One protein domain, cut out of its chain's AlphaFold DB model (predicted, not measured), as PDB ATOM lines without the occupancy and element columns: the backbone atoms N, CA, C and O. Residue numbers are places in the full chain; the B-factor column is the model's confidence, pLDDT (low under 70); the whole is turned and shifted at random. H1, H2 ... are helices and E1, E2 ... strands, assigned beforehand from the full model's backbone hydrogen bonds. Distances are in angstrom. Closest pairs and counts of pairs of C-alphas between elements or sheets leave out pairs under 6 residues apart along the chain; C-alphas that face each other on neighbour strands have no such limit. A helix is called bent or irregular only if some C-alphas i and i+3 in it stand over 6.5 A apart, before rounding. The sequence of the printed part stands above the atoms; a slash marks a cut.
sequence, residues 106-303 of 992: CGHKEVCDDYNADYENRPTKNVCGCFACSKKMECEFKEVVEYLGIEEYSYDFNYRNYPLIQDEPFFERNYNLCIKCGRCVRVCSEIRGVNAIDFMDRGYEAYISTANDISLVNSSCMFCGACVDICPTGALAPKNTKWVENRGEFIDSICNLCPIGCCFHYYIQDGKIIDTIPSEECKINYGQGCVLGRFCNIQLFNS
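AT A GLANCE: This is residues 106 to 303 of the 992 residues of the protein "Molybdopterin-dependent oxidoreductase" of Candidatus Lokiarchaeota archaeon (UniProt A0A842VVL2). Little regular structure is present: in a body mostly of loops, the strongly twisted antiparallel sheet E5-E6-E7 with H5 over one face makes one end, E1, E4 and H4 lie near the middle, H3 and hairpin E2-E3 at one side, H1 and H2 toward the other end. The printed part has 198 residues, 71 in named elements, mixed: H1 H2 E1 H3 E2 E3 H4 E4 E5 E6 E7 H5. It is compact, radius of gyration of the C-alphas 17.8 A, spanning 54 by 42 by 31 A.

HOW THE PARTS SIT: E5 (250 to 254), E6 (263 to 269) and E7 (272 to 278) form a meander of two hairpins, each strand antiparallel to the one before; N 251 and O 266 are 3.0 A apart, N 265 and O 277 2.8 A. H5 (291 to 301), irregular only just, with C-alphas 294 and 297 6.9 A apart, is on it, making two layers, helix on one face; closest C-alphas are Thr 276 and Arg 294, 5.4 A. H3 (183 to 191) touches H4 (226 to 229), closest C-alphas Cys 184 and Cys 227, 4.3 A. E1 (171 to 173) is antiparallel to E4 (236 to 238), N 172 and O 237 2.9 A apart; E2 (198 to 200) and E3 (207 to 209) are a hairpin, N 200 and O 207 2.8 A apart. H1 (109 to 116) and H2 (140 to 147) are apart. Each O i to N i+4 pair is within hydrogen-bond range in H2 and H3, 2 of 4 in H1, 4 of 7 in H5; H4 is too short.

IN THESE COORDINATES: E6 measures 19.7 A, E7 17.9 A, H5 14.7 A. C-alpha 109 begins H1 at (34.360, -27.547, -37.715); C-alpha 301 ends H5 at (-2.997, -38.742, -35.785).

THE WHOLE: The C-alphas farthest apart, Ser 154 and Pro 259, are 55.0 A apart. The printed part has no cut. Links H1 to H2, H2 to E1, E3 to H4, E4 to E5 and E7 to H5 are long. pLDDT is under 70 at residues 107 to 129 and 245.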
ATOM      1  N   CYS A 106      36.847 -30.237 -42.535       71.12
ATOM      2  CA  CYS A 106      37.245 -28.871 -42.198       71.12
ATOM      3  C   CYS A 106      37.809 -28.793 -40.773       71.12
ATOM      4  O   CYS A 106      37.084 -29.024 -39.808       71.12
ATOM      5  N   GLY A 107      39.056 -28.336 -40.632       68.19
ATOM      6  CA  GLY A 107      39.678 -28.080 -39.323       68.19
ATOM      7  C   GLY A 107      39.021 -26.960 -38.498       68.19
ATOM      8  O   GLY A 107      39.295 -26.836 -37.312       68.19
ATOM      9  N   HIS A 108      38.128 -26.158 -39.090       67.88
ATOM     10  CA  HIS A 108      37.336 -25.146 -38.375       67.88
ATOM     11  C   HIS A 108      35.953 -25.652 -37.939       67.88
ATOM     12  O   HIS A 108      35.125 -24.836 -37.541       67.88
ATOM     13  N   LYS A 109      35.668 -26.958 -38.049       68.25
ATOM     14  CA  LYS A 109      34.360 -27.547 -37.715       68.25
ATOM     15  C   LYS A 109      33.893 -27.149 -36.313       68.25
ATOM     16  O   LYS A 109      32.827 -26.563 -36.205       68.25
ATOM     17  N   GLU A 110      34.732 -27.345 -35.293       66.69
ATOM     18  CA  GLU A 110      34.397 -27.017 -33.895       66.69
ATOM     19  C   GLU A 110      34.060 -25.533 -33.708       66.69
ATOM     20  O   GLU A 110      33.076 -25.189 -33.067       66.69
ATOM     21  N   VAL A 111      34.830 -24.645 -34.346       67.56
ATOM     22  CA  VAL A 111      34.565 -23.201 -34.309       67.56
ATOM     23  C   VAL A 111      33.253 -22.878 -35.014       67.56
ATOM     24  O   VAL A 111      32.485 -22.054 -34.539       67.56
ATOM     25  N   CYS A 112      32.987 -23.499 -36.164       64.88
ATOM     26  CA  CYS A 112      31.766 -23.251 -36.919       64.88
ATOM     27  C   CYS A 112      30.532 -23.793 -36.201       64.88
ATOM     28  O   CYS A 112      29.492 -23.160 -36.314       64.88
ATOM     29  N   ASP A 113      30.624 -24.908 -35.477       65.38
ATOM     30  CA  ASP A 113      29.502 -25.490 -34.732       65.38
ATOM     31  C   ASP A 113      28.948 -24.490 -33.695       65.38
ATOM     32  O   ASP A 113      27.733 -24.303 -33.628       65.38
ATOM     33  N   ASP A 114      29.815 -23.715 -33.029       63.78
ATOM     34  CA  ASP A 114      29.411 -22.629 -32.117       63.78
ATOM     35  C   ASP A 114      28.638 -21.489 -32.820       63.78
ATOM     36  O   ASP A 114      27.751 -20.871 -32.228       63.78
ATOM     37  N   TYR A 115      28.952 -21.196 -34.089       58.62
ATOM     38  CA  TYR A 115      28.284 -20.151 -34.889       58.62
ATOM     39  C   TYR A 115      27.136 -20.683 -35.764       58.62
ATOM     40  O   TYR A 115      26.342 -19.899 -36.294       58.62
ATOM     41  N   ASN A 116      27.042 -22.001 -35.946       57.25
ATOM     42  CA  ASN A 116      26.079 -22.652 -36.828       57.25
ATOM     43  C   ASN A 116      24.730 -22.908 -36.152       57.25
ATOM     44  O   ASN A 116      23.781 -23.176 -36.884       57.25
ATOM     45  N   ALA A 117      24.593 -22.737 -34.831       52.50
ATOM     46  CA  ALA A 117      23.310 -22.870 -34.124       52.50
ATOM     47  C   ALA A 117      22.167 -22.041 -34.770       52.50
ATOM     48  O   ALA A 117      21.014 -22.472 -34.832       52.50
ATOM     49  N   ASP A 118      22.493 -20.881 -35.358       49.31
ATOM     50  CA  ASP A 118      21.545 -20.020 -36.091       49.31
ATOM     51  C   ASP A 118      21.277 -20.461 -37.553       49.31
ATOM     52  O   ASP A 118      20.308 -20.016 -38.186       49.31
ATOM     53  N   TYR A 119      22.141 -21.310 -38.118       48.88
ATOM     54  CA  TYR A 119      22.063 -21.864 -39.478       48.88
ATOM     55  C   TYR A 119      21.477 -23.279 -39.524       48.88
ATOM     56  O   TYR A 119      20.897 -23.643 -40.547       48.88
ATOM     57  N   GLU A 120      21.561 -24.047 -38.435       47.28
ATOM     58  CA  GLU A 120      20.974 -25.389 -38.295       47.28
ATOM     59  C   GLU A 120      19.458 -25.396 -38.535       47.28
ATOM     60  O   GLU A 120      18.913 -26.360 -39.068       47.28
ATOM     61  N   ASN A 121      18.799 -24.266 -38.261       45.47
ATOM     62  CA  ASN A 121      17.367 -24.056 -38.473       45.47
ATOM     63  C   ASN A 121      17.012 -23.408 -39.824       45.47
ATOM     64  O   ASN A 121      15.848 -23.071 -40.060       45.47
ATOM     65  N   ARG A 122      17.982 -23.190 -40.727       46.09
ATOM     66  CA  ARG A 122      17.716 -22.600 -42.047       46.09
ATOM     67  C   ARG A 122      17.672 -23.686 -43.118       46.09
ATOM     68  O   ARG A 122      18.726 -24.126 -43.573       46.09
ATOM     69  N   PRO A 123      16.479 -24.075 -43.600       47.47
ATOM     70  CA  PRO A 123      16.363 -25.018 -44.700       47.47
ATOM     71  C   PRO A 123      16.927 -24.397 -45.988       47.47
ATOM     72  O   PRO A 123      16.239 -23.665 -46.700       47.47
ATOM     73  N   THR A 124      18.193 -24.668 -46.310       50.59
ATOM     74  CA  THR A 124      18.765 -24.322 -47.615       50.59
ATOM     75  C   THR A 124      18.387 -25.397 -48.633       50.59
ATOM     76  O   THR A 124      18.445 -26.594 -48.354       50.59
ATOM     77  N   LYS A 125      17.995 -24.989 -49.849       46.78
ATOM     78  CA  LYS A 125      17.702 -25.941 -50.943       46.78
ATOM     79  C   LYS A 125      18.941 -26.736 -51.369       46.78
ATOM     80  O   LYS A 125      18.818 -27.880 -51.789       46.78
ATOM     81  N   ASN A 126      20.125 -26.145 -51.215       54.69
ATOM     82  CA  ASN A 126      21.397 -26.802 -51.482       54.69
ATOM     83  C   ASN A 126      22.051 -27.182 -50.154       54.69
ATOM     84  O   ASN A 126      22.362 -26.313 -49.336       54.69
ATOM     85  N   VAL A 127      22.244 -28.485 -49.947       62.12
ATOM     86  CA  VAL A 127      23.020 -29.011 -48.821       62.12
ATOM     87  C   VAL A 127      24.494 -28.872 -49.190       62.12
ATOM     88  O   VAL A 127      25.013 -29.635 -50.004       62.12
ATOM     89  N   CYS A 128      25.142 -27.848 -48.637       60.84
ATOM     90  CA  CYS A 128      26.548 -27.521 -48.902       60.84
ATOM     91  C   CYS A 128      27.513 -28.157 -47.880       60.84
ATOM     92  O   CYS A 128      28.722 -27.959 -47.972       60.84
ATOM     93  N   GLY A 129      26.988 -28.901 -46.902       69.88
ATOM     94  CA  GLY A 129      27.755 -29.538 -45.836       69.88
ATOM     95  C   GLY A 129      26.865 -30.297 -44.848       69.88
ATOM     96  O   GLY A 129      25.638 -30.241 -44.933       69.88
ATOM     97  N   CYS A 130      27.484 -31.015 -43.907       75.38
ATOM     98  CA  CYS A 130      26.771 -31.906 -42.985       75.38
ATOM     99  C   CYS A 130      25.814 -31.191 -42.025       75.38
ATOM    100  O   CYS A 130      24.807 -31.791 -41.671       75.38
ATOM    101  N   PHE A 131      26.065 -29.931 -41.653       70.06
ATOM    102  CA  PHE A 131      25.170 -29.168 -40.765       70.06
ATOM    103  C   PHE A 131      23.763 -28.974 -41.358       70.06
ATOM    104  O   PHE A 131      22.786 -28.925 -40.623       70.06
ATOM    105  N   ALA A 132      23.654 -28.916 -42.691       70.19
ATOM    106  CA  ALA A 132      22.392 -28.771 -43.419       70.19
ATOM    107  C   ALA A 132      21.820 -30.121 -43.904       70.19
ATOM    108  O   ALA A 132      20.878 -30.153 -44.698       70.19
ATOM    109  N   CYS A 133      22.418 -31.244 -43.493       78.38
ATOM    110  CA  CYS A 133      21.993 -32.584 -43.884       78.38
ATOM    111  C   CYS A 133      20.985 -33.150 -42.879       78.38
ATOM    112  O   CYS A 133      21.231 -33.166 -41.676       78.38
ATOM    113  N   SER A 134      19.899 -33.732 -43.385       78.25
ATOM    114  CA  SER A 134      18.824 -34.317 -42.574       78.25
ATOM    115  C   SER A 134      19.217 -35.560 -41.775       78.25
ATOM    116  O   SER A 134      18.432 -36.043 -40.972       78.25
ATOM    117  N   LYS A 135      20.398 -36.132 -42.035       83.50
ATOM    118  CA  LYS A 135      20.891 -37.344 -41.363       83.50
ATOM    119  C   LYS A 135      22.154 -37.081 -40.535       83.50
ATOM    120  O   LYS A 135      22.873 -38.017 -40.225       83.50
ATOM    121  N   LYS A 136      22.457 -35.817 -40.192       78.94
ATOM    122  CA  LYS A 136      23.742 -35.387 -39.589       78.94
ATOM    123  C   LYS A 136      24.166 -36.157 -38.324       78.94
ATOM    124  O   LYS A 136      25.368 -36.336 -38.120       78.94
ATOM    125  N   MET A 137      23.201 -36.624 -37.526       78.00
ATOM    126  CA  MET A 137      23.437 -37.341 -36.264       78.00
ATOM    127  C   MET A 137      23.517 -38.867 -36.407       78.00
ATOM    128  O   MET A 137      24.138 -39.506 -35.574       78.00
ATOM    129  N   GLU A 138      22.932 -39.439 -37.462       84.44
ATOM    130  CA  GLU A 138      22.788 -40.897 -37.666       84.44
ATOM    131  C   GLU A 138      23.413 -41.338 -39.009       84.44
ATOM    132  O   GLU A 138      22.942 -42.257 -39.688       84.44
ATOM    133  N   CYS A 139      24.405 -40.590 -39.499       88.75
ATOM    134  CA  CYS A 139      25.009 -40.821 -40.809       88.75
ATOM    135  C   CYS A 139      26.138 -41.852 -40.703       88.75
ATOM    136  O   CYS A 139      27.278 -41.484 -40.423       88.75
ATOM    137  N   GLU A 140      25.860 -43.107 -41.057       93.06
ATOM    138  CA  GLU A 140      26.874 -44.175 -41.137       93.06
ATOM    139  C   GLU A 140      28.076 -43.782 -42.021       93.06
ATOM    140  O   GLU A 140      29.215 -44.168 -41.772       93.06
ATOM    141  N   PHE A 141      27.851 -42.987 -43.077       93.06
ATOM    142  CA  PHE A 141      28.946 -42.507 -43.926       93.06
ATOM    143  C   PHE A 141      29.905 -41.576 -43.178       93.06
ATOM    144  O   PHE A 141      31.113 -41.689 -43.358       93.06
ATOM    145  N   LYS A 142      29.375 -40.687 -42.330       90.12
ATOM    146  CA  LYS A 142      30.180 -39.801 -41.481       90.12
ATOM    147  C   LYS A 142      30.984 -40.621 -40.474       90.12
ATOM    148  O   LYS A 142      32.182 -40.401 -40.362       90.12
ATOM    149  N   GLU A 143      30.353 -41.597 -39.822       91.62
ATOM    150  CA  GLU A 143      31.013 -42.473 -38.844       91.62
ATOM    151  C   GLU A 143      32.208 -43.217 -39.448       91.62
ATOM    152  O   GLU A 143      33.277 -43.262 -38.849       91.62
ATOM    153  N   VAL A 144      32.071 -43.750 -40.669       93.50
ATOM    154  CA  VAL A 144      33.180 -44.441 -41.348       93.50
ATOM    155  C   VAL A 144      34.300 -43.469 -41.749       93.50
ATOM    156  O   VAL A 144      35.471 -43.843 -41.700       93.50
ATOM    157  N   VAL A 145      33.975 -42.227 -42.132       91.00
ATOM    158  CA  VAL A 145      34.982 -41.183 -42.411       91.00
ATOM    159  C   VAL A 145      35.767 -40.838 -41.144       91.00
ATOM    160  O   VAL A 145      36.998 -40.797 -41.189       91.00
ATOM    161  N   GLU A 146      35.068 -40.643 -40.025       89.06
ATOM    162  CA  GLU A 146      35.664 -40.346 -38.717       89.06
ATOM    163  C   GLU A 146      36.500 -41.536 -38.208       89.06
ATOM    164  O   GLU A 146      37.636 -41.346 -37.778       89.06
ATOM    165  N   TYR A 147      36.016 -42.773 -38.370       91.94
ATOM    166  CA  TYR A 147      36.744 -44.001 -38.024       91.94
ATOM    167  C   TYR A 147      38.083 -44.145 -38.766       91.94
ATOM    168  O   TYR A 147      39.061 -44.620 -38.192       91.94
ATOM    169  N   LEU A 148      38.148 -43.750 -40.043       91.69
ATOM    170  CA  LEU A 148      39.372 -43.852 -40.848       91.69
ATOM    171  C   LEU A 148      40.339 -42.670 -40.678       91.69
ATOM    172  O   LEU A 148      41.435 -42.727 -41.244       91.69
ATOM    173  N   GLY A 149      39.950 -41.619 -39.947       89.12
ATOM    174  CA  GLY A 149      40.786 -40.440 -39.707       89.12
ATOM    175  C   GLY A 149      41.158 -39.682 -40.986       89.12
ATOM    176  O   GLY A 149      42.320 -39.338 -41.186       89.12
ATOM    177  N   ILE A 150      40.207 -39.484 -41.906       85.69
ATOM    178  CA  ILE A 150      40.467 -38.721 -43.139       85.69
ATOM    179  C   ILE A 150      40.406 -37.224 -42.829       85.69
ATOM    180  O   ILE A 150      39.322 -36.673 -42.663       85.69
ATOM    181  N   GLU A 151      41.567 -36.572 -42.802       75.38
ATOM    182  CA  GLU A 151      41.693 -35.129 -42.541       75.38
ATOM    183  C   GLU A 151      41.929 -34.307 -43.820       75.38
ATOM    184  O   GLU A 151      41.553 -33.141 -43.893       75.38
ATOM    185  N   GLU A 152      42.506 -34.923 -44.858       73.25
ATOM    186  CA  GLU A 152      42.895 -34.247 -46.098       73.25
ATOM    187  C   GLU A 152      42.325 -34.926 -47.348       73.25
ATOM    188  O   GLU A 152      41.956 -36.106 -47.351       73.25
ATOM    189  N   TYR A 153      42.250 -34.151 -48.432       70.19
ATOM    190  CA  TYR A 153      41.593 -34.540 -49.669       70.19
ATOM    191  C   TYR A 153      42.574 -34.564 -50.847       70.19
ATOM    192  O   TYR A 153      43.154 -33.539 -51.192       70.19
ATOM    193  N   SER A 154      42.753 -35.733 -51.476       77.56
ATOM    194  CA  SER A 154      43.732 -35.914 -52.569       77.56
ATOM    195  C   SER A 154      43.160 -35.698 -53.976       77.56
ATOM    196  O   SER A 154      43.894 -35.800 -54.957       77.56
ATOM    197  N   TYR A 155      41.854 -35.458 -54.100       82.06
ATOM    198  CA  TYR A 155      41.154 -35.353 -55.384       82.06
ATOM    199  C   TYR A 155      40.458 -33.997 -55.521       82.06
ATOM    200  O   TYR A 155      40.281 -33.280 -54.545       82.06
ATOM    201  N   ASP A 156      40.007 -33.646 -56.722       78.94
ATOM    202  CA  ASP A 156      39.157 -32.470 -56.892       78.94
ATOM    203  C   ASP A 156      37.709 -32.789 -56.504       78.94
ATOM    204  O   ASP A 156      37.166 -33.852 -56.832       78.94
ATOM    205  N   PHE A 157      37.064 -31.850 -55.815       80.81
ATOM    206  CA  PHE A 157      35.641 -31.937 -55.516       80.81
ATOM    207  C   PHE A 157      34.809 -31.619 -56.766       80.81
ATOM    208  O   PHE A 157      34.935 -30.539 -57.346       80.81
ATOM    209  N   ASN A 158      33.914 -32.531 -57.151       79.88
ATOM    210  CA  ASN A 158      32.970 -32.347 -58.246       79.88
ATOM    211  C   ASN A 158      31.520 -32.519 -57.771       79.88
ATOM    212  O   ASN A 158      31.028 -33.632 -57.572       79.88
ATOM    213  N   TYR A 159      30.812 -31.401 -57.623       81.38
ATOM    214  CA  TYR A 159      29.403 -31.408 -57.243       81.38
ATOM    215  C   TYR A 159      28.522 -31.873 -58.412       81.38
ATOM    216  O   TYR A 159      28.508 -31.254 -59.476       81.38
ATOM    217  N   ARG A 160      27.729 -32.931 -58.199       82.06
ATOM    218  CA  ARG A 160      26.951 -33.587 -59.270       82.06
ATOM    219  C   ARG A 160      25.812 -32.743 -59.857       82.06
ATOM    220  O   ARG A 160      25.375 -33.023 -60.966       82.06
ATOM    221  N   ASN A 161      25.333 -31.715 -59.149       82.81
ATOM    222  CA  ASN A 161      24.241 -30.830 -59.590       82.81
ATOM    223  C   ASN A 161      22.953 -31.573 -59.997       82.81
ATOM    224  O   ASN A 161      22.221 -31.129 -60.882       82.81
ATOM    225  N   TYR A 162      22.649 -32.697 -59.343       85.25
ATOM    226  CA  TYR A 162      21.393 -33.400 -59.578       85.25
ATOM    227  C   TYR A 162      20.201 -32.588 -59.060       85.25
ATOM    228  O   TYR A 162      20.320 -31.932 -58.016       85.25
ATOM    229  N   PRO A 163      19.041 -32.649 -59.743       83.00
ATOM    230  CA  PRO A 163      17.841 -31.969 -59.285       83.00
ATOM    231  C   PRO A 163      17.385 -32.534 -57.937       83.00
ATOM    232  O   PRO A 163      17.385 -33.746 -57.710       83.00
ATOM    233  N   LEU A 164      16.976 -31.638 -57.041       85.44
ATOM    234  CA  LEU A 164      16.333 -32.006 -55.787       85.44
ATOM    235  C   LEU A 164      14.868 -32.368 -56.060       85.44
ATOM    236  O   LEU A 164      14.118 -31.548 -56.586       85.44
ATOM    237  N   ILE A 165      14.450 -33.576 -55.681       88.88
ATOM    238  CA  ILE A 165      13.091 -34.070 -55.934       88.88
ATOM    239  C   ILE A 165      12.266 -33.949 -54.648       88.88
ATOM    240  O   ILE A 165      12.440 -34.747 -53.724       88.88
ATOM    241  N   GLN A 166      11.363 -32.963 -54.599       85.00
ATOM    242  CA  GLN A 166      10.526 -32.664 -53.419       85.00
ATOM    243  C   GLN A 166       9.021 -32.807 -53.672       85.00
ATOM    244  O   GLN A 166       8.249 -32.856 -52.713       85.00
ATOM    245  N   ASP A 167       8.603 -32.921 -54.931       84.50
ATOM    246  CA  ASP A 167       7.187 -32.967 -55.321       84.50
ATOM    247  C   ASP A 167       6.557 -34.365 -55.156       84.50
ATOM    248  O   ASP A 167       5.390 -34.579 -55.474       84.50
ATOM    249  N   GLU A 168       7.320 -35.332 -54.639       88.94
ATOM    250  CA  GLU A 168       6.870 -36.704 -54.379       88.94
ATOM    251  C   GLU A 168       6.259 -36.841 -52.971       88.94
ATOM    252  O   GLU A 168       6.689 -36.149 -52.046       88.94
ATOM    253  N   PRO A 169       5.294 -37.745 -52.748       92.12
ATOM    254  CA  PRO A 169       4.719 -37.993 -51.423       92.12
ATOM    255  C   PRO A 169       5.732 -38.493 -50.373       92.12
ATOM    256  O   PRO A 169       6.637 -39.264 -50.692       92.12
ATOM    257  N   PHE A 170       5.510 -38.134 -49.101       93.31
ATOM    258  CA  PHE A 170       6.161 -38.650 -47.879       93.31
ATOM    259  C   PHE A 170       7.664 -38.411 -47.668       93.31
ATOM    260  O   PHE A 170       8.071 -38.106 -46.546       93.31
ATOM    261  N   PHE A 171       8.505 -38.554 -48.688       93.56
ATOM    262  CA  PHE A 171       9.953 -38.376 -48.574       93.56
ATOM    263  C   PHE A 171      10.518 -37.667 -49.803       93.56
ATOM    264  O   PHE A 171       9.976 -37.753 -50.902       93.56
ATOM    265  N   GLU A 172      11.616 -36.947 -49.607       90.75
ATOM    266  CA  GLU A 172      12.346 -36.280 -50.685       90.75
ATOM    267  C   GLU A 172      13.600 -37.063 -51.078       90.75
ATOM    268  O   GLU A 172      14.099 -37.912 -50.330       90.75
ATOM    269  N   ARG A 173      14.104 -36.777 -52.281       91.62
ATOM    270  CA  ARG A 173      15.293 -37.429 -52.833       91.62
ATOM    271  C   ARG A 173      16.321 -36.377 -53.224       91.62
ATOM    272  O   ARG A 173      16.087 -35.577 -54.129       91.62
ATOM    273  N   ASN A 174      17.467 -36.405 -52.551       90.25
ATOM    274  CA  ASN A 174      18.625 -35.569 -52.842       90.25
ATOM    275  C   ASN A 174      19.823 -36.443 -53.229       90.25
ATOM    276  O   ASN A 174      20.672 -36.789 -52.404       90.25
ATOM    277  N   TYR A 175      19.915 -36.802 -54.510       91.31
ATOM    278  CA  TYR A 175      20.973 -37.691 -54.989       91.31
ATOM    279  C   TYR A 175      22.372 -37.056 -55.009       91.31
ATOM    280  O   TYR A 175      23.357 -37.783 -55.164       91.31
ATOM    281  N   ASN A 176      22.499 -35.749 -54.753       87.69
ATOM    282  CA  ASN A 176      23.805 -35.139 -54.475       87.69
ATOM    283  C   ASN A 176      24.433 -35.724 -53.196       87.69
ATOM    284  O   ASN A 176      25.647 -35.841 -53.110       87.69
ATOM    285  N   LEU A 177      23.624 -36.192 -52.238       90.62
ATOM    286  CA  LEU A 177      24.093 -36.839 -51.005       90.62
ATOM    287  C   LEU A 177      24.292 -38.361 -51.153       90.62
ATOM    288  O   LEU A 177      24.700 -39.037 -50.206       90.62
ATOM    289  N   CYS A 178      23.985 -38.937 -52.318       93.00
ATOM    290  CA  CYS A 178      24.050 -40.380 -52.538       93.00
ATOM    291  C   CYS A 178      25.499 -40.859 -52.700       93.00
ATOM    292  O   CYS A 178      26.264 -40.312 -53.490       93.00
ATOM    293  N   ILE A 179      25.863 -41.948 -52.022       93.50
ATOM    294  CA  ILE A 179      27.186 -42.589 -52.157       93.50
ATOM    295  C   ILE A 179      27.173 -43.812 -53.088       93.50
ATOM    296  O   ILE A 179      28.132 -44.579 -53.124       93.50
ATOM    297  N   LYS A 180      26.077 -44.016 -53.836       93.62
ATOM    298  CA  LYS A 180      25.903 -45.118 -54.802       93.62
ATOM    299  C   LYS A 180      26.131 -46.507 -54.164       93.62
ATOM    300  O   LYS A 180      26.681 -47.407 -54.790       93.62
ATOM    301  N   CYS A 181      25.710 -46.699 -52.906       94.94
ATOM    302  CA  CYS A 181      25.897 -47.961 -52.168       94.94
ATOM    303  C   CYS A 181      24.946 -49.090 -52.603       94.94
ATOM    304  O   CYS A 181      25.148 -50.246 -52.230       94.94
ATOM    305  N   GLY A 182      23.879 -48.757 -53.341       95.38
ATOM    306  CA  GLY A 182      22.911 -49.719 -53.871       95.38
ATOM    307  C   GLY A 182      22.004 -50.374 -52.827       95.38
ATOM    308  O   GLY A 182      21.281 -51.305 -53.172       95.38
ATOM    309  N   ARG A 183      22.025 -49.940 -51.556       96.88
ATOM    310  CA  ARG A 183      21.131 -50.497 -50.525       96.88
ATOM    311  C   ARG A 183      19.654 -50.272 -50.897       96.88
ATOM    312  O   ARG A 183      18.879 -51.219 -50.885       96.88
ATOM    313  N   CYS A 184      19.287 -49.053 -51.309       96.50
ATOM    314  CA  CYS A 184      17.916 -48.679 -51.700       96.50
ATOM    315  C   CYS A 184      17.356 -49.513 -52.865       96.50
ATOM    316  O   CYS A 184      16.212 -49.958 -52.805       96.50
ATOM    317  N   VAL A 185      18.174 -49.762 -53.888       96.50
ATOM    318  CA  VAL A 185      17.825 -50.619 -55.030       96.50
ATOM    319  C   VAL A 185      17.596 -52.053 -54.561       96.50
ATOM    320  O   VAL A 185      16.543 -52.630 -54.817       96.50
ATOM    321  N   ARG A 186      18.538 -52.605 -53.790       96.12
ATOM    322  CA  ARG A 186      18.477 -53.998 -53.334       96.12
ATOM    323  C   ARG A 186      17.356 -54.267 -52.342       96.12
ATOM    324  O   ARG A 186      16.688 -55.279 -52.474       96.12
ATOM    325  N   VAL A 187      17.062 -53.370 -51.400       95.56
ATOM    326  CA  VAL A 187      15.889 -53.574 -50.527       95.56
ATOM    327  C   VAL A 187      14.590 -53.554 -51.341       95.56
ATOM    328  O   VAL A 187      13.667 -54.317 -51.060       95.56
ATOM    329  N   CYS A 188      14.521 -52.727 -52.390       94.25
ATOM    330  CA  CYS A 188      13.348 -52.635 -53.253       94.25
ATOM    331  C   CYS A 188      13.157 -53.891 -54.122       94.25
ATOM    332  O   CYS A 188      12.020 -54.324 -54.329       94.25
ATOM    333  N   SER A 189      14.242 -54.487 -54.617       91.88
ATOM    334  CA  SER A 189      14.198 -55.653 -55.504       91.88
ATOM    335  C   SER A 189      14.283 -56.991 -54.758       91.88
ATOM    336  O   SER A 189      13.450 -57.865 -54.981       91.88
ATOM    337  N   GLU A 190      15.239 -57.155 -53.844       91.50
ATOM    338  CA  GLU A 190      15.531 -58.421 -53.161       91.50
ATOM    339  C   GLU A 190      14.534 -58.717 -52.033       91.50
ATOM    340  O   GLU A 190      14.035 -59.836 -51.955       91.50
ATOM    341  N   ILE A 191      14.203 -57.720 -51.199       90.94
ATOM    342  CA  ILE A 191      13.302 -57.903 -50.042       90.94
ATOM    343  C   ILE A 191      11.851 -57.623 -50.417       90.94
ATOM    344  O   ILE A 191      10.960 -58.425 -50.143       90.94
ATOM    345  N   ARG A 192      11.596 -56.460 -51.029       89.69
ATOM    346  CA  ARG A 192      10.232 -56.022 -51.352       89.69
ATOM    347  C   ARG A 192       9.687 -56.658 -52.631       89.69
ATOM    348  O   ARG A 192       8.469 -56.724 -52.762       89.69
ATOM    349  N   GLY A 193      10.547 -57.083 -53.561       87.44
ATOM    350  CA  GLY A 193      10.130 -57.666 -54.843       87.44
ATOM    351  C   GLY A 193       9.462 -56.682 -55.812       87.44
ATOM    352  O   GLY A 193       8.795 -57.120 -56.741       87.44
ATOM    353  N   VAL A 194       9.602 -55.369 -55.596       86.12
ATOM    354  CA  VAL A 194       8.907 -54.327 -56.382       86.12
ATOM    355  C   VAL A 194       9.782 -53.774 -57.506       86.12
ATOM    356  O   VAL A 194       9.277 -53.432 -58.573       86.12
ATOM    357  N   ASN A 195      11.092 -53.670 -57.261       90.19
ATOM    358  CA  ASN A 195      12.076 -53.154 -58.218       90.19
ATOM    359  C   ASN A 195      11.692 -51.794 -58.849       90.19
ATOM    360  O   ASN A 195      11.773 -51.605 -60.059       90.19
ATOM    361  N   ALA A 196      11.224 -50.850 -58.027       91.62
ATOM    362  CA  ALA A 196      10.773 -49.538 -58.498       91.62
ATOM    363  C   ALA A 196      11.915 -48.580 -58.863       91.62
ATOM    364  O   ALA A 196      11.697 -47.636 -59.619       91.62
ATOM    365  N   ILE A 197      13.098 -48.786 -58.283       94.56
ATOM    366  CA  ILE A 197      14.293 -47.970 -58.497       94.56
ATOM    367  C   ILE A 197      15.489 -48.876 -58.771       94.56
ATOM    368  O   ILE A 197      15.604 -49.933 -58.151       94.56
ATOM    369  N   ASP A 198      16.385 -48.435 -59.648       95.06
ATOM    370  CA  ASP A 198      17.610 -49.144 -60.021       95.06
ATOM    371  C   ASP A 198      18.755 -48.150 -60.301       95.06
ATOM    372  O   ASP A 198      18.575 -46.928 -60.237       95.06
ATOM    373  N   PHE A 199      19.947 -48.674 -60.572       93.81
ATOM    374  CA  PHE A 199      21.051 -47.914 -61.138       93.81
ATOM    375  C   PHE A 199      20.785 -47.614 -62.614       93.81
ATOM    376  O   PHE A 199      20.702 -48.519 -63.442       93.81
ATOM    377  N   MET A 200      20.720 -46.328 -62.935       92.19
ATOM    378  CA  MET A 200      20.740 -45.818 -64.299       92.19
ATOM    379  C   MET A 200      22.175 -45.488 -64.702       92.19
ATOM    380  O   MET A 200      23.014 -45.193 -63.848       92.19
ATOM    381  N   ASP A 201      22.447 -45.544 -66.005       89.88
ATOM    382  CA  ASP A 201      23.774 -45.347 -66.594       89.88
ATOM    383  C   ASP A 201      24.866 -46.256 -65.994       89.88
ATOM    384  O   ASP A 201      24.595 -47.329 -65.447       89.88
ATOM    385  N   ARG A 202      26.146 -45.924 -66.218       87.81
ATOM    386  CA  ARG A 202      27.294 -46.747 -65.805       87.81
ATOM    387  C   ARG A 202      28.483 -45.888 -65.397       87.81
ATOM    388  O   ARG A 202      28.678 -44.781 -65.888       87.81
ATOM    389  N   GLY A 203      29.339 -46.459 -64.552       87.12
ATOM    390  CA  GLY A 203      30.595 -45.833 -64.149       87.12
ATOM    391  C   GLY A 203      30.363 -44.555 -63.346       87.12
ATOM    392  O   GLY A 203      29.632 -44.567 -62.357       87.12
ATOM    393  N   TYR A 204      31.012 -43.470 -63.767       81.56
ATOM    394  CA  TYR A 204      30.931 -42.172 -63.100       81.56
ATOM    395  C   TYR A 204      29.507 -41.592 -63.128       81.56
ATOM    396  O   TYR A 204      28.980 -41.230 -62.076       81.56
ATOM    397  N   GLU A 205      28.849 -41.644 -64.288       86.25
ATOM    398  CA  GLU A 205      27.495 -41.112 -64.519       86.25
ATOM    399  C   GLU A 205      26.387 -41.926 -63.836       86.25
ATOM    400  O   GLU A 205      25.225 -41.556 -63.900       86.25
ATOM    401  N   ALA A 206      26.709 -43.042 -63.170       90.19
ATOM    402  CA  ALA A 206      25.686 -43.882 -62.564       90.19
ATOM    403  C   ALA A 206      24.914 -43.144 -61.454       90.19
ATOM    404  O   ALA A 206      25.518 -42.582 -60.533       90.19
ATOM    405  N   TYR A 207      23.584 -43.215 -61.474       91.31
ATOM    406  CA  TYR A 207      22.708 -42.636 -60.448       91.31
ATOM    407  C   TYR A 207      21.511 -43.545 -60.166       91.31
ATOM    408  O   TYR A 207      21.317 -44.554 -60.833       91.31
ATOM    409  N   ILE A 208      20.743 -43.232 -59.120       94.44
ATOM    410  CA  ILE A 208      19.560 -44.016 -58.750       94.44
ATOM    411  C   ILE A 208      18.324 -43.337 -59.320       94.44
ATOM    412  O   ILE A 208      18.102 -42.162 -59.034       94.44
ATOM    413  N   SER A 209      17.503 -44.076 -60.057       93.00
ATOM    414  CA  SER A 209      16.228 -43.570 -60.568       93.00
ATOM    415  C   SER A 209      15.248 -44.700 -60.869       93.00
ATOM    416  O   SER A 209      15.537 -45.871 -60.636       93.00
ATOM    417  N   THR A 210      14.061 -44.339 -61.339       91.12
ATOM    418  CA  THR A 210      13.086 -45.272 -61.909       91.12
ATOM    419  C   THR A 210      13.424 -45.543 -63.380       91.12
ATOM    420  O   THR A 210      14.207 -44.826 -64.004       91.12
ATOM    421  N   ALA A 211      12.795 -46.558 -63.974       84.31
ATOM    422  CA  ALA A 211      12.889 -46.763 -65.415       84.31
ATOM    423  C   ALA A 211      12.353 -45.532 -66.176       84.31
ATOM    424  O   ALA A 211      11.218 -45.111 -65.954       84.31
ATOM    425  N   ASN A 212      13.157 -44.994 -67.098       84.88
ATOM    426  CA  ASN A 212      12.874 -43.774 -67.872       84.88
ATOM    427  C   ASN A 212      12.671 -42.497 -67.030       84.88
ATOM    428  O   ASN A 212      12.001 -41.577 -67.494       84.88
ATOM    429  N   ASP A 213      13.200 -42.445 -65.803       85.44
ATOM    430  CA  ASP A 213      13.152 -41.259 -64.933       85.44
ATOM    431  C   ASP A 213      11.741 -40.721 -64.644       85.44
ATOM    432  O   ASP A 213      11.538 -39.540 -64.358       85.44
ATOM    433  N   ILE A 214      10.739 -41.600 -64.686       89.62
ATOM    434  CA  ILE A 214       9.371 -41.257 -64.297       89.62
ATOM    435  C   ILE A 214       9.266 -41.040 -62.779       89.62
ATOM    436  O   ILE A 214      10.043 -41.581 -61.986       89.62
ATOM    437  N   SER A 215       8.268 -40.277 -62.335       89.56
ATOM    438  CA  SER A 215       8.026 -40.086 -60.899       89.56
ATOM    439  C   SER A 215       7.707 -41.406 -60.186       89.56
ATOM    440  O   SER A 215       7.165 -42.339 -60.784       89.56
ATOM    441  N   LEU A 216       7.995 -41.482 -58.883       91.69
ATOM    442  CA  LEU A 216       7.692 -42.669 -58.074       91.69
ATOM    443  C   LEU A 216       6.189 -42.944 -58.010       91.69
ATOM    444  O   LEU A 216       5.782 -44.103 -57.975       91.69
ATOM    445  N   VAL A 217       5.358 -41.899 -58.036       88.50
ATOM    446  CA  VAL A 217       3.897 -42.064 -58.086       88.50
ATOM    447  C   VAL A 217       3.440 -42.777 -59.362       88.50
ATOM    448  O   VAL A 217       2.482 -43.546 -59.316       88.50
ATOM    449  N   ASN A 218       4.134 -42.552 -60.480       84.69
ATOM    450  CA  ASN A 218       3.827 -43.179 -61.765       84.69
ATOM    451  C   ASN A 218       4.629 -44.476 -62.007       84.69
ATOM    452  O   ASN A 218       4.517 -45.055 -63.085       84.69
ATOM    453  N   SER A 219       5.430 -44.938 -61.040       86.44
ATOM    454  CA  SER A 219       6.179 -46.199 -61.117       86.44
ATOM    455  C   SER A 219       5.537 -47.302 -60.260       86.44
ATOM    456  O   SER A 219       4.494 -47.108 -59.632       86.44
ATOM    457  N   SER A 220       6.173 -48.477 -60.184       85.44
ATOM    458  CA  SER A 220       5.734 -49.576 -59.308       85.44
ATOM    459  C   SER A 220       5.894 -49.273 -57.805       85.44
ATOM    460  O   SER A 220       5.429 -50.040 -56.957       85.44
ATOM    461  N   CYS A 221       6.510 -48.142 -57.425       89.44
ATOM    462  CA  CYS A 221       6.816 -47.794 -56.035       89.44
ATOM    463  C   CYS A 221       5.569 -47.726 -55.140       89.44
ATOM    464  O   CYS A 221       4.738 -46.831 -55.279       89.44
ATOM    465  N   MET A 222       5.474 -48.621 -54.153       86.94
ATOM    466  CA  MET A 222       4.385 -48.665 -53.160       86.94
ATOM    467  C   MET A 222       4.553 -47.673 -51.993       86.94
ATOM    468  O   MET A 222       3.781 -47.739 -51.039       86.94
ATOM    469  N   PHE A 223       5.583 -46.819 -52.013       93.12
ATOM    470  CA  PHE A 223       5.933 -45.902 -50.915       93.12
ATOM    471  C   PHE A 223       6.053 -46.597 -49.545       93.12
ATOM    472  O   PHE A 223       5.641 -46.067 -48.518       93.12
ATOM    473  N   CYS A 224       6.633 -47.803 -49.506       93.00
ATOM    474  CA  CYS A 224       6.804 -48.553 -48.256       93.00
ATOM    475  C   CYS A 224       7.863 -47.965 -47.308       93.00
ATOM    476  O   CYS A 224       7.916 -48.372 -46.155       93.00
ATOM    477  N   GLY A 225       8.714 -47.055 -47.791       95.06
ATOM    478  CA  GLY A 225       9.757 -46.401 -46.994       95.06
ATOM    479  C   GLY A 225      11.023 -47.224 -46.765       95.06
ATOM    480  O   GLY A 225      12.028 -46.639 -46.393       95.06
ATOM    481  N   ALA A 226      11.044 -48.517 -47.116       95.38
ATOM    482  CA  ALA A 226      12.202 -49.385 -46.872       95.38
ATOM    483  C   ALA A 226      13.525 -48.798 -47.403       95.38
ATOM    484  O   ALA A 226      14.541 -48.859 -46.728       95.38
ATOM    485  N   CYS A 227      13.517 -48.167 -48.586       95.88
ATOM    486  CA  CYS A 227      14.706 -47.509 -49.145       95.88
ATOM    487  C   CYS A 227      15.205 -46.300 -48.335       95.88
ATOM    488  O   CYS A 227      16.402 -46.022 -48.357       95.88
ATOM    489  N   VAL A 228      14.299 -45.600 -47.649       95.38
ATOM    490  CA  VAL A 228      14.586 -44.451 -46.784       95.38
ATOM    491  C   VAL A 228      15.225 -44.935 -45.487       95.38
ATOM    492  O   VAL A 228      16.253 -44.398 -45.078       95.38
ATOM    493  N   ASP A 229      14.665 -45.992 -44.897       93.44
ATOM    494  CA  ASP A 229      15.100 -46.527 -43.604       93.44
ATOM    495  C   ASP A 229      16.557 -47.031 -43.661       93.44
ATOM    496  O   ASP A 229      17.364 -46.713 -42.795       93.44
ATOM    497  N   ILE A 230      16.941 -47.698 -44.755       94.44
ATOM    498  CA  ILE A 230      18.277 -48.300 -44.947       94.44
ATOM    499  C   ILE A 230      19.308 -47.393 -45.652       94.44
ATOM    500  O   ILE A 230      20.419 -47.834 -45.973       94.44
ATOM    501  N   CYS A 231      18.959 -46.142 -45.974       95.25
ATOM    502  CA  CYS A 231      19.883 -45.213 -46.632       95.25
ATOM    503  C   CYS A 231      20.983 -44.758 -45.649       95.25
ATOM    504  O   CYS A 231      20.642 -44.145 -44.647       95.25
ATOM    505  N   PRO A 232      22.288 -44.958 -45.918       94.25
ATOM    506  CA  PRO A 232      23.356 -44.595 -44.972       94.25
ATOM    507  C   PRO A 232      23.656 -43.087 -44.924       94.25
ATOM    508  O   PRO A 232      24.524 -42.646 -44.176       94.25
ATOM    509  N   THR A 233      22.997 -42.287 -45.768       92.38
ATOM    510  CA  THR A 233      23.188 -40.833 -45.874       92.38
ATOM    511  C   THR A 233      21.838 -40.116 -45.915       92.38
ATOM    512  O   THR A 233      20.788 -40.752 -45.965       92.38
ATOM    513  N   GLY A 234      21.839 -38.781 -45.956       89.44
ATOM    514  CA  GLY A 234      20.624 -37.973 -46.129       89.44
ATOM    515  C   GLY A 234      20.056 -37.945 -47.555       89.44
ATOM    516  O   GLY A 234      19.295 -37.043 -47.884       89.44
ATOM    517  N   ALA A 235      20.444 -38.875 -48.440       92.38
ATOM    518  CA  ALA A 235      19.985 -38.864 -49.833       92.38
ATOM    519  C   ALA A 235      18.487 -39.158 -49.984       92.38
ATOM    520  O   ALA A 235      17.866 -38.704 -50.944       92.38
ATOM    521  N   LEU A 236      17.921 -39.921 -49.051       93.75
ATOM    522  CA  LEU A 236      16.497 -40.205 -48.947       93.75
ATOM    523  C   LEU A 236      16.065 -39.807 -47.538       93.75
ATOM    524  O   LEU A 236      16.579 -40.363 -46.570       93.75
ATOM    525  N   ALA A 237      15.155 -38.841 -47.423       89.50
ATOM    526  CA  ALA A 237      14.774 -38.267 -46.135       89.50
ATOM    527  C   ALA A 237      13.249 -38.136 -46.018       89.50
ATOM    528  O   ALA A 237      12.630 -37.548 -46.914       89.50
ATOM    529  N   PRO A 238      12.617 -38.646 -44.941       91.38
ATOM    530  CA  PRO A 238      11.202 -38.394 -44.689       91.38
ATOM    531  C   PRO A 238      10.957 -36.893 -44.525       91.38
ATOM    532  O   PRO A 238      11.696 -36.214 -43.814       91.38
ATOM    533  N   LYS A 239       9.895 -36.363 -45.138       88.00
ATOM    534  CA  LYS A 239       9.584 -34.925 -45.069       88.00
ATOM    535  C   LYS A 239       9.301 -34.453 -43.640       88.00
ATOM    536  O   LYS A 239       9.684 -33.345 -43.286       88.00
ATOM    537  N   ASN A 240       8.673 -35.307 -42.827       82.94
ATOM    538  CA  ASN A 240       8.265 -34.977 -41.458       82.94
ATOM    539  C   ASN A 240       9.445 -34.877 -40.480       82.94
ATOM    540  O   ASN A 240       9.396 -34.064 -39.567       82.94
ATOM    541  N   THR A 241      10.500 -35.678 -40.672       80.00
ATOM    542  CA  THR A 241      11.660 -35.729 -39.763       80.00
ATOM    543  C   THR A 241      12.928 -35.114 -40.329       80.00
ATOM    544  O   THR A 241      13.952 -35.103 -39.658       80.00
ATOM    545  N   LYS A 242      12.869 -34.540 -41.534       74.75
ATOM    546  CA  LYS A 242      14.033 -33.971 -42.225       74.75
ATOM    547  C   LYS A 242      14.850 -32.993 -41.370       74.75
ATOM    548  O   LYS A 242      16.069 -32.966 -41.490       74.75
ATOM    549  N   TRP A 243      14.176 -32.171 -40.569       72.44
ATOM    550  CA  TRP A 243      14.789 -31.105 -39.768       72.44
ATOM    551  C   TRP A 243      14.767 -31.405 -38.271       72.44
ATOM    552  O   TRP A 243      14.994 -30.514 -37.459       72.44
ATOM    553  N   VAL A 244      14.460 -32.649 -37.904       73.44
ATOM    554  CA  VAL A 244      14.531 -33.087 -36.516       73.44
ATOM    555  C   VAL A 244      15.983 -33.434 -36.220       73.44
ATOM    556  O   VAL A 244      16.576 -34.270 -36.897       73.44
ATOM    557  N   GLU A 245      16.565 -32.772 -35.224       66.12
ATOM    558  CA  GLU A 245      17.976 -32.956 -34.874       66.12
ATOM    559  C   GLU A 245      18.247 -34.322 -34.253       66.12
ATOM    560  O   GLU A 245      19.209 -34.991 -34.617       66.12
ATOM    561  N   ASN A 246      17.379 -34.740 -33.334       73.19
ATOM    562  CA  ASN A 246      17.431 -36.032 -32.674       73.19
ATOM    563  C   ASN A 246      16.008 -36.578 -32.578       73.19
ATOM    564  O   ASN A 246      15.116 -35.894 -32.079       73.19
ATOM    565  N   ARG A 247      15.800 -37.811 -33.045       74.25
ATOM    566  CA  ARG A 247      14.494 -38.472 -32.971       74.25
ATOM    567  C   ARG A 247      14.042 -38.753 -31.532       74.25
ATOM    568  O   ARG A 247      12.852 -38.958 -31.318       74.25
ATOM    569  N   GLY A 248      14.964 -38.737 -30.568       77.38
ATOM    570  CA  GLY A 248      14.676 -38.974 -29.157       77.38
ATOM    571  C   GLY A 248      14.334 -40.434 -28.858       77.38
ATOM    572  O   GLY A 248      14.713 -41.346 -29.594       77.38
ATOM    573  N   GLU A 249      13.629 -40.651 -27.749       83.94
ATOM    574  CA  GLU A 249      13.139 -41.973 -27.358       83.94
ATOM    575  C   GLU A 249      11.971 -42.420 -28.249       83.94
ATOM    576  O   GLU A 249      11.165 -41.612 -28.724       83.94
ATOM    577  N   PHE A 250      11.865 -43.732 -28.453       91.81
ATOM    578  CA  PHE A 250      10.735 -44.351 -29.135       91.81
ATOM    579  C   PHE A 250       9.917 -45.206 -28.169       91.81
ATOM    580  O   PHE A 250      10.420 -45.692 -27.158       91.81
ATOM    581  N   ILE A 251       8.649 -45.422 -28.514       94.56
ATOM    582  CA  ILE A 251       7.771 -46.367 -27.823       94.56
ATOM    583  C   ILE A 251       7.308 -47.430 -28.816       94.56
ATOM    584  O   ILE A 251       6.882 -47.116 -29.933       94.56
ATOM    585  N   ASP A 252       7.350 -48.688 -28.388       95.12
ATOM    586  CA  ASP A 252       6.922 -49.821 -29.200       95.12
ATOM    587  C   ASP A 252       5.414 -50.012 -29.186       95.12
ATOM    588  O   ASP A 252       4.756 -50.070 -28.137       95.12
ATOM    589  N   SER A 253       4.855 -50.171 -30.384       95.75
ATOM    590  CA  SER A 253       3.474 -50.596 -30.541       95.75
ATOM    591  C   SER A 253       3.202 -51.261 -31.884       95.75
ATOM    592  O   SER A 253       4.055 -51.325 -32.769       95.75
ATOM    593  N   ILE A 254       1.977 -51.746 -32.054       95.00
ATOM    594  CA  ILE A 254       1.507 -52.320 -33.314       95.00
ATOM    595  C   ILE A 254       0.756 -51.281 -34.154       95.00
ATOM    596  O   ILE A 254       0.228 -50.291 -33.651       95.00
ATOM    597  N   CYS A 255       0.691 -51.506 -35.462       93.81
ATOM    598  CA  CYS A 255      -0.154 -50.748 -36.379       93.81
ATOM    599  C   CYS A 255      -1.542 -51.396 -36.490       93.81
ATOM    600  O   CYS A 255      -1.642 -52.585 -36.793       93.81
ATOM    601  N   ASN A 256      -2.598 -50.595 -36.318       92.12
ATOM    602  CA  ASN A 256      -3.998 -51.028 -36.378       92.12
ATOM    603  C   ASN A 256      -4.743 -50.468 -37.611       92.12
ATOM    604  O   ASN A 256      -5.924 -50.146 -37.548       92.12
ATOM    605  N   LEU A 257      -4.048 -50.302 -38.742       91.06
ATOM    606  CA  LEU A 257      -4.659 -49.862 -40.012       91.06
ATOM    607  C   LEU A 257      -5.017 -51.028 -40.954       91.06
ATOM    608  O   LEU A 257      -5.631 -50.820 -41.997       91.06
ATOM    609  N   CYS A 258      -4.618 -52.255 -40.607       88.12
ATOM    610  CA  CYS A 258      -4.957 -53.505 -41.295       88.12
ATOM    611  C   CYS A 258      -4.837 -54.675 -40.294       88.12
ATOM    612  O   CYS A 258      -4.205 -54.494 -39.249       88.12
ATOM    613  N   PRO A 259      -5.368 -55.875 -40.585       85.38
ATOM    614  CA  PRO A 259      -5.427 -56.958 -39.600       85.38
ATOM    615  C   PRO A 259      -4.125 -57.738 -39.390       85.38
ATOM    616  O   PRO A 259      -4.134 -58.762 -38.713       85.38
ATOM    617  N   ILE A 260      -2.993 -57.293 -39.939       88.81
ATOM    618  CA  ILE A 260      -1.699 -57.968 -39.736       88.81
ATOM    619  C   ILE A 260      -1.152 -57.727 -38.321       88.81
ATOM    620  O   ILE A 260      -0.654 -58.658 -37.688       88.81
ATOM    621  N   GLY A 261      -1.240 -56.487 -37.824       90.50
ATOM    622  CA  GLY A 261      -0.636 -56.091 -36.548       90.50
ATOM    623  C   GLY A 261       0.894 -55.968 -36.597       90.50
ATOM    624  O   GLY A 261       1.576 -56.481 -35.716       90.50
ATOM    625  N   CYS A 262       1.448 -55.324 -37.632       93.56
ATOM    626  CA  CYS A 262       2.895 -55.078 -37.755       93.56
ATOM    627  C   CYS A 262       3.433 -54.222 -36.598       93.56
ATOM    628  O   CYS A 262       2.748 -53.287 -36.180       93.56
ATOM    629  N   CYS A 263       4.663 -54.480 -36.152       94.81
ATOM    630  CA  CYS A 263       5.288 -53.744 -35.053       94.81
ATOM    631  C   CYS A 263       6.125 -52.557 -35.550       94.81
ATOM    632  O   CYS A 263       6.842 -52.665 -36.553       94.81
ATOM    633  N   PHE A 264       6.064 -51.446 -34.818       96.31
ATOM    634  CA  PHE A 264       6.773 -50.207 -35.121       96.31
ATOM    635  C   PHE A 264       7.324 -49.544 -33.853       96.31
ATOM    636  O   PHE A 264       6.671 -49.546 -32.809       96.31
ATOM    637  N   HIS A 265       8.481 -48.909 -34.016       95.50
ATOM    638  CA  HIS A 265       9.042 -47.904 -33.126       95.50
ATOM    639  C   HIS A 265       8.413 -46.548 -33.475       95.50
ATOM    640  O   HIS A 265       8.567 -46.057 -34.601       95.50
ATOM    641  N   TYR A 266       7.677 -45.946 -32.542       95.00
ATOM    642  CA  TYR A 266       7.082 -44.619 -32.719       95.00
ATOM    643  C   TYR A 266       7.922 -43.568 -31.998       95.00
ATOM    644  O   TYR A 266       8.045 -43.619 -30.777       95.00
ATOM    645  N   TYR A 267       8.457 -42.606 -32.748       93.25
ATOM    646  CA  TYR A 267       9.249 -41.503 -32.204       93.25
ATOM    647  C   TYR A 267       8.352 -40.306 -31.916       93.25
ATOM    648  O   TYR A 267       7.518 -39.934 -32.752       93.25
ATOM    649  N   ILE A 268       8.518 -39.707 -30.737       91.25
ATOM    650  CA  ILE A 268       7.610 -38.687 -30.210       91.25
ATOM    651  C   ILE A 268       8.400 -37.443 -29.829       91.25
ATOM    652  O   ILE A 268       9.399 -37.522 -29.122       91.25
ATOM    653  N   GLN A 269       7.889 -36.282 -30.225       86.81
ATOM    654  CA  GLN A 269       8.404 -34.990 -29.791       86.81
ATOM    655  C   GLN A 269       7.237 -34.018 -29.603       86.81
ATOM    656  O   GLN A 269       6.290 -34.022 -30.389       86.81
ATOM    657  N   ASP A 270       7.263 -33.232 -28.525       86.00
ATOM    658  CA  ASP A 270       6.215 -32.253 -28.185       86.00
ATOM    659  C   ASP A 270       4.784 -32.831 -28.198       86.00
ATOM    660  O   ASP A 270       3.820 -32.191 -28.624       86.00
ATOM    661  N   GLY A 271       4.642 -34.085 -27.751       85.44
ATOM    662  CA  GLY A 271       3.361 -34.797 -27.701       85.44
ATOM    663  C   GLY A 271       2.803 -35.229 -29.064       85.44
ATOM    664  O   GLY A 271       1.664 -35.692 -29.122       85.44
ATOM    665  N   LYS A 272       3.579 -35.102 -30.146       89.19
ATOM    666  CA  LYS A 272       3.219 -35.522 -31.506       89.19
ATOM    667  C   LYS A 272       4.125 -36.646 -31.989       89.19
ATOM    668  O   LYS A 272       5.295 -36.721 -31.626       89.19
ATOM    669  N   ILE A 273       3.590 -37.496 -32.860       91.62
ATOM    670  CA  ILE A 273       4.382 -38.535 -33.529       91.62
ATOM    671  C   ILE A 273       5.186 -37.858 -34.639       91.62
ATOM    672  O   ILE A 273       4.589 -37.227 -35.507       91.62
ATOM    673  N   ILE A 274       6.511 -37.980 -34.631       91.19
ATOM    674  CA  ILE A 274       7.377 -37.358 -35.645       91.19
ATOM    675  C   ILE A 274       7.852 -38.360 -36.700       91.19
ATOM    676  O   ILE A 274       7.855 -38.038 -37.887       91.19
ATOM    677  N   ASP A 275       8.170 -39.591 -36.294       92.25
ATOM    678  CA  ASP A 275       8.584 -40.684 -37.178       92.25
ATOM    679  C   ASP A 275       7.954 -42.007 -36.736       92.25
ATOM    680  O   ASP A 275       7.467 -42.168 -35.615       92.25
ATOM    681  N   THR A 276       7.964 -42.983 -37.632       94.62
ATOM    682  CA  THR A 276       7.488 -44.338 -37.352       94.62
ATOM    683  C   THR A 276       8.366 -45.307 -38.121       94.62
ATOM    684  O   THR A 276       8.338 -45.280 -39.344       94.62
ATOM    685  N   ILE A 277       9.153 -46.142 -37.443       94.19
ATOM    686  CA  ILE A 277      10.123 -47.051 -38.077       94.19
ATOM    687  C   ILE A 277       9.711 -48.498 -37.792       94.19
ATOM    688  O   ILE A 277       9.361 -48.812 -36.656       94.19
ATOM    689  N   PRO A 278       9.658 -49.389 -38.797       95.69
ATOM    690  CA  PRO A 278       9.298 -50.785 -38.568       95.69
ATOM    691  C   PRO A 278      10.328 -51.486 -37.673       95.69
ATOM    692  O   PRO A 278      11.525 -51.363 -37.902       95.69
ATOM    693  N   SER A 279       9.856 -52.249 -36.688       93.88
ATOM    694  CA  SER A 279      10.741 -52.967 -35.764       93.88
ATOM    695  C   SER A 279      11.381 -54.190 -36.423       93.88
ATOM    696  O   SER A 279      10.691 -55.018 -37.032       93.88
ATOM    697  N   GLU A 280      12.702 -54.309 -36.290       89.31
ATOM    698  CA  GLU A 280      13.503 -55.418 -36.825       89.31
ATOM    699  C   GLU A 280      13.279 -56.722 -36.042       89.31
ATOM    700  O   GLU A 280      13.217 -57.801 -36.633       89.31
ATOM    701  N   GLU A 281      13.025 -56.618 -34.735       87.19
ATOM    702  CA  GLU A 281      12.812 -57.755 -33.826       87.19
ATOM    703  C   GLU A 281      11.468 -58.471 -34.052       87.19
ATOM    704  O   GLU A 281      11.271 -59.635 -33.684       87.19
ATOM    705  N   CYS A 282      10.507 -57.785 -34.672       88.00
ATOM    706  CA  CYS A 282       9.164 -58.306 -34.851       88.00
ATOM    707  C   CYS A 282       9.087 -59.298 -36.017       88.00
ATOM    708  O   CYS A 282       9.129 -58.925 -37.190       88.00
ATOM    709  N   LYS A 283       8.842 -60.577 -35.701       83.88
ATOM    710  CA  LYS A 283       8.668 -61.662 -36.691       83.88
ATOM    711  C   LYS A 283       7.570 -61.398 -37.725       83.88
ATOM    712  O   LYS A 283       7.605 -61.967 -38.810       83.88
ATOM    713  N   ILE A 284       6.597 -60.541 -37.400       87.38
ATOM    714  CA  ILE A 284       5.475 -60.242 -38.294       87.38
ATOM    715  C   ILE A 284       5.951 -59.527 -39.556       87.38
ATOM    716  O   ILE A 284       5.498 -59.831 -40.661       87.38
ATOM    717  N   ASN A 285       6.851 -58.561 -39.394       90.56
ATOM    718  CA  ASN A 285       7.247 -57.672 -40.471       90.56
ATOM    719  C   ASN A 285       8.760 -57.574 -40.699       90.56
ATOM    720  O   ASN A 285       9.132 -57.034 -41.734       90.56
ATOM    721  N   TYR A 286       9.616 -58.145 -39.842       86.81
ATOM    722  CA  TYR A 286      11.077 -58.231 -40.016       86.81
ATOM    723  C   TYR A 286      11.709 -56.901 -40.466       86.81
ATOM    724  O   TYR A 286      12.343 -56.833 -41.523       86.81
ATOM    725  N   GLY A 287      11.430 -55.808 -39.750       90.62
ATOM    726  CA  GLY A 287      11.938 -54.479 -40.106       90.62
ATOM    727  C   GLY A 287      11.337 -53.889 -41.387       90.62
ATOM    728  O   GLY A 287      11.863 -52.929 -41.937       90.62
ATOM    729  N   GLN A 288      10.240 -54.444 -41.914       92.75
ATOM    730  CA  GLN A 288       9.555 -53.920 -43.099       92.75
ATOM    731  C   GLN A 288       8.264 -53.188 -42.728       92.75
ATOM    732  O   GLN A 288       7.462 -53.654 -41.924       92.75
ATOM    733  N   GLY A 289       8.024 -52.043 -43.362       93.62
ATOM    734  CA  GLY A 289       6.783 -51.282 -43.241       93.62
ATOM    735  C   GLY A 289       5.944 -51.326 -44.519       93.62
ATOM    736  O   GLY A 289       6.421 -51.676 -45.601       93.62
ATOM    737  N   CYS A 290       4.675 -50.938 -44.408       93.31
ATOM    738  CA  CYS A 290       3.876 -50.488 -45.547       93.31
ATOM    739  C   CYS A 290       3.642 -48.978 -45.441       93.31
ATOM    740  O   CYS A 290       3.836 -48.394 -44.376       93.31
ATOM    741  N   VAL A 291       3.175 -48.353 -46.521       93.44
ATOM    742  CA  VAL A 291       2.887 -46.908 -46.561       93.44
ATOM    743  C   VAL A 291       1.923 -46.450 -45.456       93.44
ATOM    744  O   VAL A 291       2.088 -45.363 -44.899       93.44
ATOM    745  N   LEU A 292       0.958 -47.302 -45.083       92.69
ATOM    746  CA  LEU A 292      -0.009 -47.015 -44.022       92.69
ATOM    747  C   LEU A 292       0.690 -46.900 -42.661       92.69
ATOM    748  O   LEU A 292       0.582 -45.877 -41.992       92.69
ATOM    749  N   GLY A 293       1.460 -47.925 -42.287       93.75
ATOM    750  CA  GLY A 293       2.161 -47.959 -41.003       93.75
ATOM    751  C   GLY A 293       3.337 -46.983 -40.917       93.75
ATOM    752  O   GLY A 293       3.480 -46.291 -39.917       93.75
ATOM    753  N   ARG A 294       4.154 -46.898 -41.975       94.25
ATOM    754  CA  ARG A 294       5.393 -46.103 -42.006       94.25
ATOM    755  C   ARG A 294       5.142 -44.597 -42.048       94.25
ATOM    756  O   ARG A 294       5.899 -43.852 -41.432       94.25
ATOM    757  N   PHE A 295       4.137 -44.154 -42.809       94.06
ATOM    758  CA  PHE A 295       3.943 -42.731 -43.105       94.06
ATOM    759  C   PHE A 295       2.544 -42.202 -42.779       94.06
ATOM    760  O   PHE A 295       2.428 -41.086 -42.270       94.06
ATOM    761  N   CYS A 296       1.475 -42.967 -43.042       93.81
ATOM    762  CA  CYS A 296       0.112 -42.450 -42.860       93.81
ATOM    763  C   CYS A 296      -0.229 -42.209 -41.385       93.81
ATOM    764  O   CYS A 296      -0.908 -41.229 -41.098       93.81
ATOM    765  N   ASN A 297       0.283 -43.032 -40.461       91.19
ATOM    766  CA  ASN A 297       0.095 -42.845 -39.015       91.19
ATOM    767  C   ASN A 297       0.423 -41.415 -38.558       91.19
ATOM    768  O   ASN A 297      -0.359 -40.801 -37.837       91.19
ATOM    769  N   ILE A 298       1.536 -40.851 -39.033       91.00
ATOM    770  CA  ILE A 298       1.998 -39.520 -38.623       91.00
ATOM    771  C   ILE A 298       0.966 -38.447 -39.002       91.00
ATOM    772  O   ILE A 298       0.532 -37.666 -38.158       91.00
ATOM    773  N   GLN A 299       0.538 -38.428 -40.268       89.75
ATOM    774  CA  GLN A 299      -0.414 -37.427 -40.767       89.75
ATOM    775  C   GLN A 299      -1.834 -37.664 -40.235       89.75
ATOM    776  O   GLN A 299      -2.557 -36.705 -39.982       89.75
ATOM    777  N   LEU A 300      -2.229 -38.923 -40.029       89.81
ATOM    778  CA  LEU A 300      -3.563 -39.284 -39.554       89.81
ATOM    779  C   LEU A 300      -3.796 -38.823 -38.108       89.81
ATOM    780  O   LEU A 300      -4.849 -38.261 -37.809       89.81
ATOM    781  N   PHE A 301      -2.822 -39.024 -37.216       87.56
ATOM    782  CA  PHE A 301      -2.997 -38.742 -35.785       87.56
ATOM    783  C   PHE A 301      -2.599 -37.326 -35.376       87.56
ATOM    784  O   PHE A 301      -3.203 -36.778 -34.457       87.56
ATOM    785  N   ASN A 302      -1.687 -36.689 -36.117       89.06
ATOM    786  CA  ASN A 302      -1.396 -35.263 -35.951       89.06
ATOM    787  C   ASN A 302      -2.372 -34.356 -36.730       89.06
ATOM    788  O   ASN A 302      -2.168 -33.143 -36.775       89.06
ATOM    789  N   SER A 303      -3.402 -34.925 -37.368       87.25
ATOM    790  CA  SER A 303      -4.357 -34.183 -38.193       87.25
ATOM    791  C   SER A 303      -5.133 -33.137 -37.389       87.25
ATOM    792  O   SER A 303      -5.720 -33.425 -36.345       87.25
TER     793      SER A 303